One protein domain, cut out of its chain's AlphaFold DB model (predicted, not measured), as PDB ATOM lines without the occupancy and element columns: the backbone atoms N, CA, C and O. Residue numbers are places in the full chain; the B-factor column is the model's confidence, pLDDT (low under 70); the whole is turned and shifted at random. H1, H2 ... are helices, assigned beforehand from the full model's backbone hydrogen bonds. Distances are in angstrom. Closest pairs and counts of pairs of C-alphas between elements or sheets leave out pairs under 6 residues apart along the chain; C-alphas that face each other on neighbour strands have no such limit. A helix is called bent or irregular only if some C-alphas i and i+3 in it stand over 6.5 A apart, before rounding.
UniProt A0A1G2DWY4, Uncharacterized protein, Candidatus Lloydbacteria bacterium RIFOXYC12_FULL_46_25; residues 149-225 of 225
ATOM      1  N   LEU A 149       3.800 -33.544 -43.448       83.44
ATOM      2  CA  LEU A 149       3.903 -32.154 -43.893       83.44
ATOM      3  C   LEU A 149       5.244 -31.918 -44.610       83.44
ATOM      4  O   LEU A 149       6.321 -32.205 -44.076       83.44
ATOM      5  N   ARG A 150       5.180 -31.385 -45.829       80.50
ATOM      6  CA  ARG A 150       6.326 -31.042 -46.663       80.50
ATOM      7  C   ARG A 150       7.002 -29.798 -46.112       80.50
ATOM      8  O   ARG A 150       6.397 -28.762 -45.845       80.50
ATOM      9  N   THR A 151       8.315 -29.892 -45.990       73.38
ATOM     10  CA  THR A 151       9.189 -28.800 -45.579       73.38
ATOM     11  C   THR A 151      10.163 -28.485 -46.704       73.38
ATOM     12  O   THR A 151      10.461 -29.344 -47.528       73.38
ATOM     13  N   ARG A 152      10.772 -27.291 -46.691       70.81
ATOM     14  CA  ARG A 152      11.880 -26.972 -47.612       70.81
ATOM     15  C   ARG A 152      12.948 -28.074 -47.622       70.81
ATOM     16  O   ARG A 152      13.468 -28.424 -48.674       70.81
ATOM     17  N   LYS A 153      13.255 -28.634 -46.446       72.81
ATOM     18  CA  LYS A 153      14.234 -29.712 -46.287       72.81
ATOM     19  C   LYS A 153      13.761 -31.007 -46.951       72.81
ATOM     20  O   LYS A 153      14.535 -31.601 -47.687       72.81
ATOM     21  N   SER A 154      12.512 -31.424 -46.738       75.06
ATOM     22  CA  SER A 154      11.995 -32.651 -47.362       75.06
ATOM     23  C   SER A 154      11.779 -32.504 -48.867       75.06
ATOM     24  O   SER A 154      11.850 -33.487 -49.576       75.06
ATOM     25  N   VAL A 155      11.554 -31.296 -49.381       75.38
ATOM     26  CA  VAL A 155      11.462 -31.054 -50.831       75.38
ATOM     27  C   VAL A 155      12.849 -30.991 -51.474       75.38
ATOM     28  O   VAL A 155      13.002 -31.347 -52.634       75.38
ATOM     29  N   SER A 156      13.885 -30.588 -50.726       73.00
ATOM     30  CA  SER A 156      15.247 -30.449 -51.261       73.00
ATOM     31  C   SER A 156      15.895 -31.758 -51.726       73.00
ATOM     32  O   SER A 156      16.889 -31.694 -52.443       73.00
ATOM     33  N   CYS A 157      15.350 -32.927 -51.360       75.31
ATOM     34  CA  CYS A 157      15.788 -34.203 -51.937       75.31
ATOM     35  C   CYS A 157      15.334 -34.385 -53.391       75.31
ATOM     36  O   CYS A 157      15.970 -35.142 -54.110       75.31
ATOM     37  N   HIS A 158      14.315 -33.641 -53.832       75.62
ATOM     38  CA  HIS A 158      13.853 -33.551 -55.223       75.62
ATOM     39  C   HIS A 158      14.510 -32.344 -55.909       75.62
ATOM     40  O   HIS A 158      13.845 -31.507 -56.528       75.62
ATOM     41  N   ARG A 159      15.824 -32.161 -55.693       69.75
ATOM     42  CA  ARG A 159      16.579 -30.945 -56.061       69.75
ATOM     43  C   ARG A 159      16.475 -30.646 -57.549       69.75
ATOM     44  O   ARG A 159      16.391 -29.484 -57.942       69.75
ATOM     45  N   GLU A 160      16.470 -31.693 -58.359       73.69
ATOM     46  CA  GLU A 160      16.256 -31.624 -59.790       73.69
ATOM     47  C   GLU A 160      14.936 -30.920 -60.103       73.69
ATOM     48  O   GLU A 160      14.941 -30.024 -60.933       73.69
ATOM     49  N   LEU A 161      13.845 -31.202 -59.393       71.94
ATOM     50  CA  LEU A 161      12.547 -30.568 -59.628       71.94
ATOM     51  C   LEU A 161      12.435 -29.151 -59.036       71.94
ATOM     52  O   LEU A 161      11.488 -28.447 -59.373       71.94
ATOM     53  N   PHE A 162      13.362 -28.703 -58.172       66.88
ATOM     54  CA  PHE A 162      13.135 -27.515 -57.333       66.88
ATOM     55  C   PHE A 162      14.288 -26.493 -57.205       66.88
ATOM     56  O   PHE A 162      14.344 -25.730 -56.238       66.88
ATOM     57  N   ALA A 163      15.202 -26.427 -58.177       58.22
ATOM     58  CA  ALA A 163      16.415 -25.599 -58.104       58.22
ATOM     59  C   ALA A 163      16.201 -24.076 -57.867       58.22
ATOM     60  O   ALA A 163      17.074 -23.459 -57.262       58.22
ATOM     61  N   ASP A 164      15.042 -23.494 -58.225       56.84
ATOM     62  CA  ASP A 164      14.842 -22.025 -58.274       56.84
ATOM     63  C   ASP A 164      13.824 -21.431 -57.267       56.84
ATOM     64  O   ASP A 164      13.534 -20.241 -57.316       56.84
ATOM     65  N   GLY A 165      13.233 -22.214 -56.352       53.97
ATOM     66  CA  GLY A 165      12.162 -21.723 -55.449       53.97
ATOM     67  C   GLY A 165      12.570 -21.527 -53.981       53.97
ATOM     68  O   GLY A 165      11.720 -21.381 -53.099       53.97
ATOM     69  N   ALA A 166      13.867 -21.599 -53.684       54.44
ATOM     70  CA  ALA A 166      14.397 -21.621 -52.322       54.44
ATOM     71  C   ALA A 166      14.238 -20.283 -51.566       54.44
ATOM     72  O   ALA A 166      14.057 -20.292 -50.340       54.44
ATOM     73  N   ASP A 167      14.273 -19.163 -52.292       57.50
ATOM     74  CA  ASP A 167      14.238 -17.807 -51.730       57.50
ATOM     75  C   ASP A 167      12.810 -17.333 -51.410       57.50
ATOM     76  O   ASP A 167      12.589 -16.737 -50.351       57.50
ATOM     77  N   GLU A 168      11.818 -17.700 -52.234       56.31
ATOM     78  CA  GLU A 168      10.389 -17.383 -52.029       56.31
ATOM     79  C   GLU A 168       9.867 -17.914 -50.683       56.31
ATOM     80  O   GLU A 168       9.151 -17.223 -49.954       56.31
ATOM     81  N   VAL A 169      10.287 -19.117 -50.281       54.31
ATOM     82  CA  VAL A 169       9.863 -19.701 -48.996       54.31
ATOM     83  C   VAL A 169      10.698 -19.218 -47.817       54.31
ATOM     84  O   VAL A 169      10.217 -19.205 -46.684       54.31
ATOM     85  N   GLY A 170      11.927 -18.759 -48.060       54.91
ATOM     86  CA  GLY A 170      12.686 -18.011 -47.059       54.91
ATOM     87  C   GLY A 170      12.001 -16.693 -46.684       54.91
ATOM     88  O   GLY A 170      12.089 -16.273 -45.531       54.91
ATOM     89  N   ALA A 171      11.302 -16.051 -47.625       57.62
ATOM     90  CA  ALA A 171      10.493 -14.862 -47.362       57.62
ATOM     91  C   ALA A 171       9.204 -15.203 -46.598       57.62
ATOM     92  O   ALA A 171       8.972 -14.624 -45.540       57.62
ATOM     93  N   LEU A 172       8.438 -16.208 -47.049       55.69
ATOM     94  CA  LEU A 172       7.241 -16.683 -46.338       55.69
ATOM     95  C   LEU A 172       7.563 -17.098 -44.897       55.69
ATOM     96  O   LEU A 172       6.903 -16.643 -43.978       55.69
ATOM     97  N   ARG A 173       8.629 -17.875 -44.656       53.75
ATOM     98  CA  ARG A 173       9.033 -18.279 -43.294       53.75
ATOM     99  C   ARG A 173       9.519 -17.136 -42.405       53.75
ATOM    100  O   ARG A 173       9.328 -17.224 -41.199       53.75
ATOM    101  N   ARG A 174      10.150 -16.097 -42.961       58.75
ATOM    102  CA  ARG A 174      10.555 -14.909 -42.184       58.75
ATOM    103  C   ARG A 174       9.345 -14.099 -41.740       58.75
ATOM    104  O   ARG A 174       9.242 -13.803 -40.559       58.75
ATOM    105  N   LEU A 175       8.394 -13.892 -42.650       53.44
ATOM    106  CA  LEU A 175       7.080 -13.329 -42.337       53.44
ATOM    107  C   LEU A 175       6.407 -14.124 -41.202       53.44
ATOM    108  O   LEU A 175       5.884 -13.547 -40.262       53.44
ATOM    109  N   LEU A 176       6.500 -15.455 -41.231       50.41
ATOM    110  CA  LEU A 176       5.941 -16.329 -40.195       50.41
ATOM    111  C   LEU A 176       6.671 -16.243 -38.843       50.41
ATOM    112  O   LEU A 176       6.013 -16.235 -37.811       50.41
ATOM    113  N   PHE A 177       8.003 -16.145 -38.828       51.00
ATOM    114  CA  PHE A 177       8.789 -16.008 -37.592       51.00
ATOM    115  C   PHE A 177       8.566 -14.642 -36.913       51.00
ATOM    116  O   PHE A 177       8.497 -14.551 -35.687       51.00
ATOM    117  N   GLU A 178       8.392 -13.586 -37.713       51.94
ATOM    118  CA  GLU A 178       8.014 -12.250 -37.236       51.94
ATOM    119  C   GLU A 178       6.611 -12.241 -36.598       51.94
ATOM    120  O   GLU A 178       6.408 -11.558 -35.597       51.94
ATOM    121  N   PHE A 179       5.669 -13.052 -37.098       46.28
ATOM    122  CA  PHE A 179       4.345 -13.239 -36.483       46.28
ATOM    123  C   PHE A 179       4.361 -14.150 -35.231       46.28
ATOM    124  O   PHE A 179       3.617 -13.892 -34.287       46.28
ATOM    125  N   ASP A 180       5.206 -15.188 -35.196       42.56
ATOM    126  CA  ASP A 180       5.257 -16.224 -34.141       42.56
ATOM    127  C   ASP A 180       5.983 -15.769 -32.862       42.56
ATOM    128  O   ASP A 180       5.601 -16.131 -31.749       42.56
ATOM    129  N   SER A 181       6.978 -14.883 -32.987       45.84
ATOM    130  CA  SER A 181       7.717 -14.329 -31.836       45.84
ATOM    131  C   SER A 181       6.855 -13.571 -30.803       45.84
ATOM    132  O   SER A 181       7.353 -13.248 -29.726       45.84
ATOM    133  N   ASN A 182       5.560 -13.361 -31.078       51.28
ATOM    134  CA  ASN A 182       4.599 -12.706 -30.190       51.28
ATOM    135  C   ASN A 182       3.508 -13.619 -29.590       51.28
ATOM    136  O   ASN A 182       2.768 -13.150 -28.724       51.28
ATOM    137  N   THR A 183       3.380 -14.898 -29.973       45.47
ATOM    138  CA  THR A 183       2.290 -15.762 -29.464       45.47
ATOM    139  C   THR A 183       2.683 -17.237 -29.407       45.47
ATOM    140  O   THR A 183       2.899 -17.860 -30.437       45.47
ATOM    141  N   GLN A 184       2.712 -17.823 -28.204       48.66
ATOM    142  CA  GLN A 184       2.894 -19.268 -28.008       48.66
ATOM    143  C   GLN A 184       1.811 -20.075 -28.750       48.66
ATOM    144  O   GLN A 184       0.630 -19.763 -28.619       48.66
ATOM    145  N   ALA A 185       2.241 -21.106 -29.494       55.19
ATOM    146  CA  ALA A 185       1.466 -22.210 -30.083       55.19
ATOM    147  C   ALA A 185      -0.041 -21.938 -30.276       55.19
ATOM    148  O   ALA A 185      -0.891 -22.405 -29.517       55.19
ATOM    149  N   SER A 186      -0.353 -21.177 -31.323       54.72
ATOM    150  CA  SER A 186      -1.717 -20.870 -31.762       54.72
ATOM    151  C   SER A 186      -2.167 -21.854 -32.858       54.72
ATOM    152  O   SER A 186      -1.326 -22.245 -33.669       54.72
ATOM    153  N   PRO A 187      -3.469 -22.198 -32.971       59.38
ATOM    154  CA  PRO A 187      -4.062 -22.877 -34.139       59.38
ATOM    155  C   PRO A 187      -3.633 -22.284 -35.494       59.38
ATOM    156  O   PRO A 187      -3.538 -22.986 -36.496       59.38
ATOM    157  N   LEU A 188      -3.265 -21.000 -35.495       60.72
ATOM    158  CA  LEU A 188      -2.664 -20.307 -36.627       60.72
ATOM    159  C   LEU A 188      -1.402 -21.014 -37.169       60.72
ATOM    160  O   LEU A 188      -1.206 -21.067 -38.378       60.72
ATOM    161  N   VAL A 189      -0.551 -21.573 -36.300       58.97
ATOM    162  CA  VAL A 189       0.706 -22.246 -36.680       58.97
ATOM    163  C   VAL A 189       0.440 -23.542 -37.452       58.97
ATOM    164  O   VAL A 189       1.158 -23.846 -38.407       58.97
ATOM    165  N   GLU A 190      -0.605 -24.288 -37.087       60.78
ATOM    166  CA  GLU A 190      -1.024 -25.490 -37.819       60.78
ATOM    167  C   GLU A 190      -1.564 -25.124 -39.208       60.78
ATOM    168  O   GLU A 190      -1.118 -25.694 -40.208       60.78
ATOM    169  N   ASP A 191      -2.419 -24.099 -39.293       67.81
ATOM    170  CA  ASP A 191      -2.944 -23.581 -40.565       67.81
ATOM    171  C   ASP A 191      -1.822 -23.095 -41.498       67.81
ATOM    172  O   ASP A 191      -1.839 -23.320 -42.717       67.81
ATOM    173  N   ILE A 192      -0.796 -22.465 -40.926       68.31
ATOM    174  CA  ILE A 192       0.411 -22.043 -41.635       68.31
ATOM    175  C   ILE A 192       1.188 -23.253 -42.160       68.31
ATOM    176  O   ILE A 192       1.595 -23.265 -43.326       68.31
ATOM    177  N   ALA A 193       1.429 -24.263 -41.324       72.69
ATOM    178  CA  ALA A 193       2.202 -25.437 -41.713       72.69
ATOM    179  C   ALA A 193       1.517 -26.201 -42.858       72.69
ATOM    180  O   ALA A 193       2.183 -26.604 -43.816       72.69
ATOM    181  N   VAL A 194       0.189 -26.315 -42.802       79.12
ATOM    182  CA  VAL A 194      -0.643 -26.867 -43.880       79.12
ATOM    183  C   VAL A 194      -0.553 -26.006 -45.143       79.12
ATOM    184  O   VAL A 194      -0.352 -26.534 -46.235       79.12
ATOM    185  N   SER A 195      -0.613 -24.678 -45.019       79.31
ATOM    186  CA  SER A 195      -0.481 -23.768 -46.168       79.31
ATOM    187  C   SER A 195       0.882 -23.893 -46.861       79.31
ATOM    188  O   SER A 195       0.965 -23.909 -48.091       79.31
ATOM    189  N   VAL A 196       1.960 -24.025 -46.083       78.69
ATOM    190  CA  VAL A 196       3.319 -24.240 -46.600       78.69
ATOM    191  C   VAL A 196       3.453 -25.619 -47.262       78.69
ATOM    192  O   VAL A 196       4.088 -25.721 -48.313       78.69
ATOM    193  N   ASP A 197       2.851 -26.668 -46.694       85.19
ATOM    194  CA  ASP A 197       2.808 -28.006 -47.303       85.19
ATOM    195  C   ASP A 197       2.089 -27.997 -48.657       85.19
ATOM    196  O   ASP A 197       2.618 -28.528 -49.640       85.19
ATOM    197  N   ILE A 198       0.921 -27.354 -48.725       87.50
ATOM    198  CA  ILE A 198       0.148 -27.211 -49.961       87.50
ATOM    199  C   ILE A 198       0.978 -26.475 -51.008       87.50
ATOM    200  O   ILE A 198       1.110 -26.971 -52.126       87.50
ATOM    201  N   TYR A 199       1.595 -25.343 -50.651       85.19
ATOM    202  CA  TYR A 199       2.467 -24.601 -51.565       85.19
ATOM    203  C   TYR A 199       3.569 -25.500 -52.142       85.19
ATOM    204  O   TYR A 199       3.752 -25.554 -53.360       85.19
ATOM    205  N   TRP A 200       4.270 -26.253 -51.289       84.75
ATOM    206  CA  TRP A 200       5.336 -27.149 -51.734       84.75
ATOM    207  C   TRP A 200       4.842 -28.304 -52.599       84.75
ATOM    208  O   TRP A 200       5.506 -28.673 -53.568       84.75
ATOM    209  N   THR A 201       3.679 -28.858 -52.273       90.31
ATOM    210  CA  THR A 201       3.047 -29.920 -53.057       90.31
ATOM    211  C   THR A 201       2.693 -29.421 -54.455       90.31
ATOM    212  O   THR A 201       3.092 -30.039 -55.439       90.31
ATOM    213  N   LEU A 202       2.022 -28.269 -54.560       89.44
ATOM    214  CA  LEU A 202       1.672 -27.654 -55.845       89.44
ATOM    215  C   LEU A 202       2.905 -27.403 -56.702       89.44
ATOM    216  O   LEU A 202       2.924 -27.698 -57.894       89.44
ATOM    217  N   ARG A 203       3.956 -26.899 -56.064       85.56
ATOM    218  CA  ARG A 203       5.240 -26.633 -56.693       85.56
ATOM    219  C   ARG A 203       5.896 -27.890 -57.264       85.56
ATOM    220  O   ARG A 203       6.338 -27.856 -58.409       85.56
ATOM    221  N   LEU A 204       5.939 -28.985 -56.505       87.62
ATOM    222  CA  LEU A 204       6.478 -30.263 -56.984       87.62
ATOM    223  C   LEU A 204       5.671 -30.819 -58.159       87.62
ATOM    224  O   LEU A 204       6.256 -31.210 -59.167       87.62
ATOM    225  N   VAL A 205       4.338 -30.798 -58.057       91.56
ATOM    226  CA  VAL A 205       3.454 -31.269 -59.131       91.56
ATOM    227  C   VAL A 205       3.656 -30.434 -60.398       91.56
ATOM    228  O   VAL A 205       3.890 -31.001 -61.463       91.56
ATOM    229  N   ALA A 206       3.638 -29.102 -60.290       89.69
ATOM    230  CA  ALA A 206       3.834 -28.203 -61.427       89.69
ATOM    231  C   ALA A 206       5.189 -28.433 -62.114       89.69
ATOM    232  O   ALA A 206       5.248 -28.607 -63.329       89.69
ATOM    233  N   ARG A 207       6.277 -28.525 -61.340       87.00
ATOM    234  CA  ARG A 207       7.624 -28.746 -61.890       87.00
ATOM    235  C   ARG A 207       7.801 -30.126 -62.518       87.00
ATOM    236  O   ARG A 207       8.497 -30.246 -63.525       87.00
ATOM    237  N   ALA A 208       7.175 -31.159 -61.958       89.31
ATOM    238  CA  ALA A 208       7.162 -32.483 -62.570       89.31
ATOM    239  C   ALA A 208       6.471 -32.444 -63.944       89.31
ATOM    240  O   ALA A 208       7.014 -32.957 -64.922       89.31
ATOM    241  N   LEU A 209       5.317 -31.775 -64.041       90.56
ATOM    242  CA  LEU A 209       4.591 -31.604 -65.304       90.56
ATOM    243  C   LEU A 209       5.399 -30.803 -66.335       90.56
ATOM    244  O   LEU A 209       5.506 -31.228 -67.483       90.56
ATOM    245  N   GLU A 210       6.030 -29.695 -65.934       88.62
ATOM    246  CA  GLU A 210       6.901 -28.887 -66.810       88.62
ATOM    247  C   GLU A 210       8.074 -29.693 -67.390       88.62
ATOM    248  O   GLU A 210       8.537 -29.422 -68.497       88.62
ATOM    249  N   ARG A 211       8.546 -30.710 -66.661       87.31
ATOM    250  CA  ARG A 211       9.613 -31.623 -67.098       87.31
ATOM    251  C   ARG A 211       9.119 -32.814 -67.913       87.31
ATOM    252  O   ARG A 211       9.907 -33.704 -68.224       87.31
ATOM    253  N   GLY A 212       7.837 -32.836 -68.264       89.19
ATOM    254  CA  GLY A 212       7.235 -33.881 -69.084       89.19
ATOM    255  C   GLY A 212       6.862 -35.148 -68.318       89.19
ATOM    256  O   GLY A 212       6.591 -36.168 -68.950       89.19
ATOM    257  N   CYS A 213       6.826 -35.125 -66.977       91.44
ATOM    258  CA  CYS A 213       6.230 -36.232 -66.232       91.44
ATOM    259  C   CYS A 213       4.745 -36.366 -66.595       91.44
ATOM    260  O   CYS A 213       4.043 -35.373 -66.784       91.44
ATOM    261  N   SER A 214       4.246 -37.605 -66.642       94.12
ATOM    262  CA  SER A 214       2.810 -37.837 -66.788       94.12
ATOM    263  C   SER A 214       2.050 -37.241 -65.602       94.12
ATOM    264  O   SER A 214       2.587 -37.132 -64.498       94.12
ATOM    265  N   LEU A 215       0.773 -36.907 -65.810       92.69
ATOM    266  CA  LEU A 215      -0.089 -36.415 -64.735       92.69
ATOM    267  C   LEU A 215      -0.107 -37.377 -63.540       92.69
ATOM    268  O   LEU A 215       0.040 -36.948 -62.405       92.69
ATOM    269  N   GLU A 216      -0.220 -38.679 -63.789       91.50
ATOM    270  CA  GLU A 216      -0.183 -39.693 -62.733       91.50
ATOM    271  C   GLU A 216       1.155 -39.701 -61.977       91.50
ATOM    272  O   GLU A 216       1.169 -39.756 -60.750       91.50
ATOM    273  N   GLY A 217       2.277 -39.579 -62.694       90.75
ATOM    274  CA  GLY A 217       3.602 -39.476 -62.086       90.75
ATOM    275  C   GLY A 217       3.747 -38.226 -61.219       90.75
ATOM    276  O   GLY A 217       4.249 -38.315 -60.102       90.75
ATOM    277  N   ALA A 218       3.250 -37.083 -61.692       91.88
ATOM    278  CA  ALA A 218       3.274 -35.831 -60.944       91.88
ATOM    279  C   ALA A 218       2.370 -35.885 -59.698       91.88
ATOM    280  O   ALA A 218       2.767 -35.437 -58.623       91.88
ATOM    281  N   LEU A 219       1.181 -36.490 -59.792       93.50
ATOM    282  CA  LEU A 219       0.249 -36.595 -58.664       93.50
ATOM    283  C   LEU A 219       0.752 -37.495 -57.530       93.50
ATOM    284  O   LEU A 219       0.250 -37.380 -56.411       93.50
ATOM    285  N   ARG A 220       1.786 -38.317 -57.750       90.00
ATOM    286  CA  ARG A 220       2.441 -39.047 -56.652       90.00
ATOM    287  C   ARG A 220       2.939 -38.102 -55.562       90.00
ATOM    288  O   ARG A 220       2.806 -38.441 -54.395       90.00
ATOM    289  N   PHE A 221       3.374 -36.885 -55.897       90.25
ATOM    290  CA  PHE A 221       3.796 -35.894 -54.898       90.25
ATOM    291  C   PHE A 221       2.654 -35.396 -53.993       90.25
ATOM    292  O   PHE A 221       2.914 -34.784 -52.955       90.25
ATOM    293  N   VAL A 222       1.391 -35.666 -54.325       91.38
ATOM    294  CA  VAL A 222       0.253 -35.328 -53.457       91.38
ATOM    295  C   VAL A 222       0.100 -36.329 -52.311       91.38
ATOM    296  O   VAL A 222      -0.275 -35.938 -51.206       91.38
ATOM    297  N   ALA A 223       0.425 -37.599 -52.545       87.06
ATOM    298  CA  ALA A 223       0.110 -38.707 -51.641       87.06
ATOM    299  C   ALA A 223       1.326 -39.541 -51.202       87.06
ATOM    300  O   ALA A 223       1.193 -40.385 -50.325       87.06
ATOM    301  N   TYR A 224       2.500 -39.308 -51.783       73.56
ATOM    302  CA  TYR A 224       3.706 -40.101 -51.560       73.56
ATOM    303  C   TYR A 224       4.952 -39.206 -51.540       73.56
ATOM    304  O   TYR A 224       4.960 -38.112 -52.117       73.56
ATOM    305  N   ASP A 225       5.992 -39.661 -50.842       63.84
ATOM    306  CA  ASP A 225       7.337 -39.068 -50.834       63.84
ATOM    307  C   ASP A 225       8.318 -40.020 -51.528       63.84
ATOM    308  O   ASP A 225       8.192 -41.247 -51.299       63.84
TER     309      ASP A 225
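This is residues 149 to 225 of the 225 residues of an uncharacterized protein of Candidatus Lloydbacteria bacterium RIFOXYC12_FULL_46_25 (UniProt A0A1G2DWY4). A long helix, H3, makes the long axis, with the short helices H1 and H4 packed on the part of it towards its last residue, and H2 folded back loosely beside the part towards its first residue. The loop from H2 to H3 sticks out at one end, where residues 181 to 187 stand free. The printed part has 77 residues with four named helices, H1, H2, H3, H4 along the chain, and no named strand: all helix. It is elongated, 44 by 23 by 16 A, and only just loose, close to compact, with a radius of gyration of the C-alphas of 13.9 A.

H1, residues 152 to 162, is close to but not clearly touching H2, residues 166 to 180; their closest C-alphas, Arg 152 and Ala 166, are 7.6 A apart. H2 and H3, residues 187 to 210, run opposite ways at a shallow tilt of 7 degrees, close but not clearly touching, with the closest C-alphas, Asp 180 and Val 189, 8.0 A apart. H1 touches H3 at residues 200 to 208 of H3 alone, the same way at a shallow tilt of 14 degrees; the closest C-alphas, Leu 161 and Arg 207, are 5.7 A apart. H3, with its residues 201 to 209 alone, touches H4, residues 215 to 223, as a helical hairpin with a shallow tilt of 19 degrees; the closest C-alphas, Val 205 and Ala 218, are 4.9 A apart. H4 is apart from H1 and H2. Every O i to N i+4 pair is within hydrogen-bond range in H2 and H3, but 2 of 7 in H1 and 2 of 5 in H4, where 5 of 8 and 6 of 6 O i to N i+3 pairs are.

H1 begins at C-alpha 152 (11.880, -26.972, -47.612) and is irregular, with C-alphas 157 and 160 8.3 A apart. H2 is 21.1 A long and H3 35.0 A. H4 ends at C-alpha 223 (0.110, -38.707, -51.641).

The C-alphas farthest apart, Asn 182 and Ser 214, are 44.4 A apart. The printed part has no cut and no long link. Mean pLDDT of the printed part is 72.0; residue 159, residues 162 to 192 and residue 225 are under 70.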